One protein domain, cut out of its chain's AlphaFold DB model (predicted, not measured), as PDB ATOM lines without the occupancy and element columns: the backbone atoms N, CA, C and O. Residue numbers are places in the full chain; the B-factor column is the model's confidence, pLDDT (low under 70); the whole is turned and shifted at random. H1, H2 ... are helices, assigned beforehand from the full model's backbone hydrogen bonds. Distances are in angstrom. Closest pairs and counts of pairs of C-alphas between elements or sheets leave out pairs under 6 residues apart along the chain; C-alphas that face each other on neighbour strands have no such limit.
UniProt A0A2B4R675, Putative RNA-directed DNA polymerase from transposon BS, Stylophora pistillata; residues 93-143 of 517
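What this domain is: This is residues 93 to 143 of the 517 residues of the protein "Putative RNA-directed DNA polymerase from transposon BS" of Stylophora pistillata (UniProt A0A2B4R675). The picture is a flat loop of chain laid out as two long sides: H1 and the short H2 make one side in a row, and the long H3 runs back along the other side. H1 packs on the later part of H3 and H2 on its earlier part, while H1 and H2 are apart from each other, and residues 117 to 120 make the turn. The printed part has 51 residues with three named helices, in the order H1, H2, H3, and no named strand; 35 residues are in the helices, and the class is all helix. The whole is loose, with a radius of gyration of the C-alphas of 12.3 A, and the C-alphas span 36 by 21 by 12 A.

How they stand to each other: Start with H1, residues 97 to 108, and look across to H3, residues 121 to 139. They touch, and H3 does so with residues 132 to 139 alone; the closest C-alphas, those of Leu 103 and Ile 139, are 6.3 A apart. The two run opposite ways at a tilt of 38 degrees, only just steep. Go on along the backbone to H2, residues 113 to 116, which is apart from H1. H2 touches H3 at residues 123 to 128 of H3 alone, and there the closest C-alphas, those of Val 115 and Lys 124, are 5.1 A apart. In H1 and H3 each pair of O i and N i+4 is within hydrogen-bond range. H2 is too short for such a pair, and its one pair of O i and N i+3 is within range.

Where its parts are: Find C-alpha 97 at (-13.854, 7.718, 15.367); from there H1 runs 16.2 A to C-alpha 108 at (-6.138, 21.811, 17.606). A tight link of 4 residues leads to H2, residues 113 to 116. A second tight link of 4 residues leads to C-alpha 121 at (-15.118, 38.801, 6.726), where H3 begins. H3 is the longest helix by residues, and it runs 26.9 A to C-alpha 139 at (-7.730, 12.965, 6.821).

The domain as a whole: Look at the two C-alphas farthest apart, those of Arg 96 and Pro 119, at 36.7 A. Then compare the first and last printed C-alphas, those of Arg 93 and Arg 143, which are 6.2 A apart. The printed part has no cut, and neither of its links between helices is long. In the B-factor column the mean pLDDT of the printed part is 85.2, and one residue, Cys 121, is under 70.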
ATOM      1  N   ARG A  93     -17.251   9.943   2.902       83.12
ATOM      2  CA  ARG A  93     -16.004  10.145   3.655       83.12
ATOM      3  C   ARG A  93     -15.933   9.139   4.801       83.12
ATOM      4  O   ARG A  93     -16.963   8.796   5.381       83.12
ATOM      5  N   ASP A  94     -14.732   8.679   5.134       81.12
ATOM      6  CA  ASP A  94     -14.510   7.712   6.214       81.12
ATOM      7  C   ASP A  94     -14.546   8.393   7.594       81.12
ATOM      8  O   ASP A  94     -13.530   8.880   8.094       81.12
ATOM      9  N   LYS A  95     -15.740   8.447   8.197       85.44
ATOM     10  CA  LYS A  95     -16.017   9.128   9.473       85.44
ATOM     11  C   LYS A  95     -15.849   8.226  10.708       85.44
ATOM     12  O   LYS A  95     -16.535   8.444  11.702       85.44
ATOM     13  N   ARG A  96     -14.986   7.207  10.668       82.88
ATOM     14  CA  ARG A  96     -14.652   6.409  11.866       82.88
ATOM     15  C   ARG A  96     -14.077   7.296  12.967       82.88
ATOM     16  O   ARG A  96     -13.435   8.307  12.673       82.88
ATOM     17  N   ASP A  97     -14.255   6.895  14.221       77.25
ATOM     18  CA  ASP A  97     -13.854   7.718  15.367       77.25
ATOM     19  C   ASP A  97     -12.344   7.969  15.421       77.25
ATOM     20  O   ASP A  97     -11.919   9.061  15.790       77.25
ATOM     21  N   SER A  98     -11.527   7.051  14.896       84.75
ATOM     22  CA  SER A  98     -10.088   7.275  14.705       84.75
ATOM     23  C   SER A  98      -9.781   8.441  13.754       84.75
ATOM     24  O   SER A  98      -8.914   9.265  14.045       84.75
ATOM     25  N   ASN A  99     -10.513   8.574  12.643       83.69
ATOM     26  CA  ASN A  99     -10.343   9.695  11.716       83.69
ATOM     27  C   ASN A  99     -10.952  10.986  12.272       83.69
ATOM     28  O   ASN A  99     -10.381  12.053  12.053       83.69
ATOM     29  N   LYS A 100     -12.071  10.916  13.013       85.88
ATOM     30  CA  LYS A 100     -12.637  12.087  13.710       85.88
ATOM     31  C   LYS A 100     -11.653  12.633  14.742       85.88
ATOM     32  O   LYS A 100     -11.389  13.829  14.746       85.88
ATOM     33  N   ALA A 101     -11.050  11.758  15.548       84.19
ATOM     34  CA  ALA A 101     -10.032  12.130  16.523       84.19
ATOM     35  C   ALA A 101      -8.790  12.739  15.850       84.19
ATOM     36  O   ALA A 101      -8.268  13.750  16.316       84.19
ATOM     37  N   ARG A 102      -8.336  12.183  14.716       89.25
ATOM     38  CA  ARG A 102      -7.231  12.759  13.927       89.25
ATOM     39  C   ARG A 102      -7.573  14.134  13.349       89.25
ATOM     40  O   ARG A 102      -6.720  15.014  13.384       89.25
ATOM     41  N   LEU A 103      -8.796  14.329  12.852       90.31
ATOM     42  CA  LEU A 103      -9.260  15.626  12.351       90.31
ATOM     43  C   LEU A 103      -9.367  16.660  13.482       90.31
ATOM     44  O   LEU A 103      -8.953  17.799  13.301       90.31
ATOM     45  N   GLY A 104      -9.833  16.243  14.664       86.88
ATOM     46  CA  GLY A 104      -9.821  17.070  15.871       86.88
ATOM     47  C   GLY A 104      -8.409  17.529  16.240       86.88
ATOM     48  O   GLY A 104      -8.177  18.725  16.373       86.88
ATOM     49  N   ARG A 105      -7.436  16.606  16.289       92.38
ATOM     50  CA  ARG A 105      -6.020  16.941  16.540       92.38
ATOM     51  C   ARG A 105      -5.436  17.883  15.487       92.38
ATOM     52  O   ARG A 105      -4.651  18.755  15.830       92.38
ATOM     53  N   TYR A 106      -5.815  17.716  14.219       92.50
ATOM     54  CA  TYR A 106      -5.411  18.634  13.156       92.50
ATOM     55  C   TYR A 106      -5.904  20.058  13.432       92.50
ATOM     56  O   TYR A 106      -5.095  20.976  13.407       92.50
ATOM     57  N   PHE A 107      -7.183  20.243  13.776       89.75
ATOM     58  CA  PHE A 107      -7.723  21.566  14.107       89.75
ATOM     59  C   PHE A 107      -7.120  22.173  15.376       89.75
ATOM     60  O   PHE A 107      -6.904  23.382  15.418       89.75
ATOM     61  N   SER A 108      -6.809  21.354  16.383       87.94
ATOM     62  CA  SER A 108      -6.138  21.811  17.606       87.94
ATOM     63  C   SER A 108      -4.713  22.320  17.367       87.94
ATOM     64  O   SER A 108      -4.215  23.091  18.178       87.94
ATOM     65  N   ASN A 109      -4.070  21.916  16.267       89.50
ATOM     66  CA  ASN A 109      -2.708  22.325  15.910       89.50
ATOM     67  C   ASN A 109      -2.662  23.489  14.906       89.50
ATOM     68  O   ASN A 109      -1.575  23.890  14.492       89.50
ATOM     69  N   ILE A 110      -3.814  24.014  14.479       89.12
ATOM     70  CA  ILE A 110      -3.871  25.199  13.623       89.12
ATOM     71  C   ILE A 110      -3.756  26.442  14.501       89.12
ATOM     72  O   ILE A 110      -4.546  26.630  15.425       89.12
ATOM     73  N   ASP A 111      -2.825  27.329  14.157       90.81
ATOM     74  CA  ASP A 111      -2.857  28.698  14.658       90.81
ATOM     75  C   ASP A 111      -3.933  29.495  13.908       90.81
ATOM     76  O   ASP A 111      -3.769  29.876  12.747       90.81
ATOM     77  N   TRP A 112      -5.058  29.747  14.575       89.19
ATOM     78  CA  TRP A 112      -6.200  30.460  14.001       89.19
ATOM     79  C   TRP A 112      -5.964  31.964  13.825       89.19
ATOM     80  O   TRP A 112      -6.796  32.629  13.199       89.19
ATOM     81  N   SER A 113      -4.828  32.498  14.288       87.94
ATOM     82  CA  SER A 113      -4.442  33.892  14.050       87.94
ATOM     83  C   SER A 113      -4.410  34.233  12.551       87.94
ATOM     84  O   SER A 113      -4.809  35.325  12.142       87.94
ATOM     85  N   CYS A 114      -4.055  33.259  11.702       84.75
ATOM     86  CA  CYS A 114      -4.055  33.395  10.244       84.75
ATOM     87  C   CYS A 114      -5.449  33.646   9.640       84.75
ATOM     88  O   CYS A 114      -5.546  34.203   8.546       84.75
ATOM     89  N   VAL A 115      -6.517  33.266  10.351       85.88
ATOM     90  CA  VAL A 115      -7.904  33.597  10.011       85.88
ATOM     91  C   VAL A 115      -8.275  34.927  10.653       85.88
ATOM     92  O   VAL A 115      -8.738  35.823   9.960       85.88
ATOM     93  N   THR A 116      -8.055  35.110  11.957       85.00
ATOM     94  CA  THR A 116      -8.524  36.317  12.661       85.00
ATOM     95  C   THR A 116      -7.888  37.608  12.146       85.00
ATOM     96  O   THR A 116      -8.558  38.643  12.164       85.00
ATOM     97  N   ASN A 117      -6.655  37.533  11.632       89.25
ATOM     98  CA  ASN A 117      -5.880  38.667  11.118       89.25
ATOM     99  C   ASN A 117      -6.205  39.045   9.661       89.25
ATOM    100  O   ASN A 117      -5.607  39.983   9.136       89.25
ATOM    101  N   GLN A 118      -7.135  38.353   8.989       88.69
ATOM    102  CA  GLN A 118      -7.540  38.730   7.630       88.69
ATOM    103  C   GLN A 118      -8.348  40.043   7.616       88.69
ATOM    104  O   GLN A 118      -9.114  40.307   8.549       88.69
ATOM    105  N   PRO A 119      -8.227  40.858   6.552       78.56
ATOM    106  CA  PRO A 119      -8.729  42.233   6.528       78.56
ATOM    107  C   PRO A 119     -10.252  42.352   6.361       78.56
ATOM    108  O   PRO A 119     -10.811  43.414   6.623       78.56
ATOM    109  N   SER A 120     -10.946  41.292   5.933       84.31
ATOM    110  CA  SER A 120     -12.395  41.305   5.694       84.31
ATOM    111  C   SER A 120     -13.055  39.986   6.095       84.31
ATOM    112  O   SER A 120     -12.407  38.940   6.120       84.31
ATOM    113  N   CYS A 121     -14.357  40.011   6.390       62.34
ATOM    114  CA  CYS A 121     -15.118  38.801   6.726       62.34
ATOM    115  C   CYS A 121     -15.093  37.748   5.604       62.34
ATOM    116  O   CYS A 121     -15.042  36.555   5.895       62.34
ATOM    117  N   GLU A 122     -15.066  38.187   4.344       73.06
ATOM    118  CA  GLU A 122     -14.968  37.308   3.174       73.06
ATOM    119  C   GLU A 122     -13.627  36.556   3.157       73.06
ATOM    120  O   GLU A 122     -13.592  35.329   3.060       73.06
ATOM    121  N   GLU A 123     -12.513  37.270   3.354       77.81
ATOM    122  CA  GLU A 123     -11.183  36.653   3.395       77.81
ATOM    123  C   GLU A 123     -11.006  35.762   4.636       77.81
ATOM    124  O   GLU A 123     -10.427  34.679   4.544       77.81
ATOM    125  N   LYS A 124     -11.601  36.133   5.781       81.44
ATOM    126  CA  LYS A 124     -11.665  35.267   6.975       81.44
ATOM    127  C   LYS A 124     -12.346  33.937   6.659       81.44
ATOM    128  O   LYS A 124     -11.785  32.876   6.934       81.44
ATOM    129  N   LEU A 125     -13.539  33.980   6.062       70.12
ATOM    130  CA  LEU A 125     -14.303  32.780   5.725       70.12
ATOM    131  C   LEU A 125     -13.580  31.923   4.683       70.12
ATOM    132  O   LEU A 125     -13.577  30.696   4.791       70.12
ATOM    133  N   LYS A 126     -12.933  32.553   3.702       85.50
ATOM    134  CA  LYS A 126     -12.163  31.875   2.658       85.50
ATOM    135  C   LYS A 126     -10.957  31.128   3.226       85.50
ATOM    136  O   LYS A 126     -10.787  29.942   2.938       85.50
ATOM    137  N   VAL A 127     -10.152  31.774   4.072       82.44
ATOM    138  CA  VAL A 127      -8.998  31.133   4.727       82.44
ATOM    139  C   VAL A 127      -9.458  30.021   5.673       82.44
ATOM    140  O   VAL A 127      -8.919  28.915   5.621       82.44
ATOM    141  N   PHE A 128     -10.507  30.262   6.465       88.12
ATOM    142  CA  PHE A 128     -11.105  29.246   7.333       88.12
ATOM    143  C   PHE A 128     -11.583  28.019   6.545       88.12
ATOM    144  O   PHE A 128     -11.216  26.886   6.863       88.12
ATOM    145  N   SER A 129     -12.360  28.239   5.482       85.06
ATOM    146  CA  SER A 129     -12.910  27.165   4.646       85.06
ATOM    147  C   SER A 129     -11.800  26.352   3.985       85.06
ATOM    148  O   SER A 129     -11.865  25.124   3.983       85.06
ATOM    149  N   ASN A 130     -10.737  27.015   3.517       90.56
ATOM    150  CA  ASN A 130      -9.569  26.346   2.949       90.56
ATOM    151  C   ASN A 130      -8.871  25.434   3.965       90.56
ATOM    152  O   ASN A 130      -8.593  24.278   3.648       90.56
ATOM    153  N   LEU A 131      -8.621  25.906   5.189       86.69
ATOM    154  CA  LEU A 131      -7.985  25.104   6.242       86.69
ATOM    155  C   LEU A 131      -8.841  23.890   6.630       86.69
ATOM    156  O   LEU A 131      -8.344  22.766   6.741       86.69
ATOM    157  N   VAL A 132     -10.151  24.096   6.764       88.81
ATOM    158  CA  VAL A 132     -11.105  23.020   7.051       88.81
ATOM    159  C   VAL A 132     -11.141  21.993   5.918       88.81
ATOM    160  O   VAL A 132     -11.126  20.786   6.176       88.81
ATOM    161  N   ASP A 133     -11.138  22.437   4.663       87.50
ATOM    162  CA  ASP A 133     -11.155  21.544   3.508       87.50
ATOM    163  C   ASP A 133      -9.838  20.801   3.298       87.50
ATOM    164  O   ASP A 133      -9.878  19.630   2.911       87.50
ATOM    165  N   ILE A 134      -8.688  21.408   3.605       89.69
ATOM    166  CA  ILE A 134      -7.386  20.726   3.623       89.69
ATOM    167  C   ILE A 134      -7.416  19.587   4.649       89.69
ATOM    168  O   ILE A 134      -7.127  18.439   4.300       89.69
ATOM    169  N   GLY A 135      -7.851  19.865   5.883       88.00
ATOM    170  CA  GLY A 135      -8.005  18.846   6.924       88.00
ATOM    171  C   GLY A 135      -8.941  17.715   6.505       88.00
ATOM    172  O   GLY A 135      -8.588  16.534   6.576       88.00
ATOM    173  N   LYS A 136     -10.122  18.064   5.981       89.06
ATOM    174  CA  LYS A 136     -11.106  17.090   5.489       89.06
ATOM    175  C   LYS A 136     -10.574  16.263   4.322       89.06
ATOM    176  O   LYS A 136     -10.814  15.061   4.300       89.06
ATOM    177  N   LYS A 137      -9.888  16.856   3.339       88.44
ATOM    178  CA  LYS A 137      -9.345  16.135   2.171       88.44
ATOM    179  C   LYS A 137      -8.214  15.188   2.562       88.44
ATOM    180  O   LYS A 137      -8.215  14.055   2.095       88.44
ATOM    181  N   ASN A 138      -7.317  15.613   3.448       88.50
ATOM    182  CA  ASN A 138      -6.152  14.817   3.834       88.50
ATOM    183  C   ASN A 138      -6.503  13.681   4.804       88.50
ATOM    184  O   ASN A 138      -5.959  12.584   4.695       88.50
ATOM    185  N   ILE A 139      -7.415  13.924   5.749       88.19
ATOM    186  CA  ILE A 139      -7.730  12.965   6.821       88.19
ATOM    187  C   ILE A 139      -8.959  12.118   6.473       88.19
ATOM    188  O   ILE A 139      -9.024  10.942   6.825       88.19
ATOM    189  N   MET A 140      -9.931  12.693   5.762       88.50
ATOM    190  CA  MET A 140     -11.194  12.044   5.403       88.50
ATOM    191  C   MET A 140     -11.520  12.223   3.909       88.50
ATOM    192  O   MET A 140     -12.561  12.808   3.587       88.50
ATOM    193  N   PRO A 141     -10.664  11.760   2.977       86.50
ATOM    194  CA  PRO A 141     -10.857  11.991   1.548       86.50
ATOM    195  C   PRO A 141     -12.211  11.469   1.061       86.50
ATOM    196  O   PRO A 141     -12.705  10.431   1.513       86.50
ATOM    197  N   GLU A 142     -12.810  12.197   0.123       82.06
ATOM    198  CA  GLU A 142     -14.027  11.763  -0.555       82.06
ATOM    199  C   GLU A 142     -13.718  10.559  -1.439       82.06
ATOM    200  O   GLU A 142     -12.837  10.601  -2.295       82.06
ATOM    201  N   ARG A 143     -14.443   9.463  -1.217       76.25
ATOM    202  CA  ARG A 143     -14.346   8.252  -2.024       76.25
ATOM    203  C   ARG A 143     -15.686   7.995  -2.688       76.25
ATOM    204  O   ARG A 143     -16.728   7.979  -2.021       76.25
TER     205      ARG A 143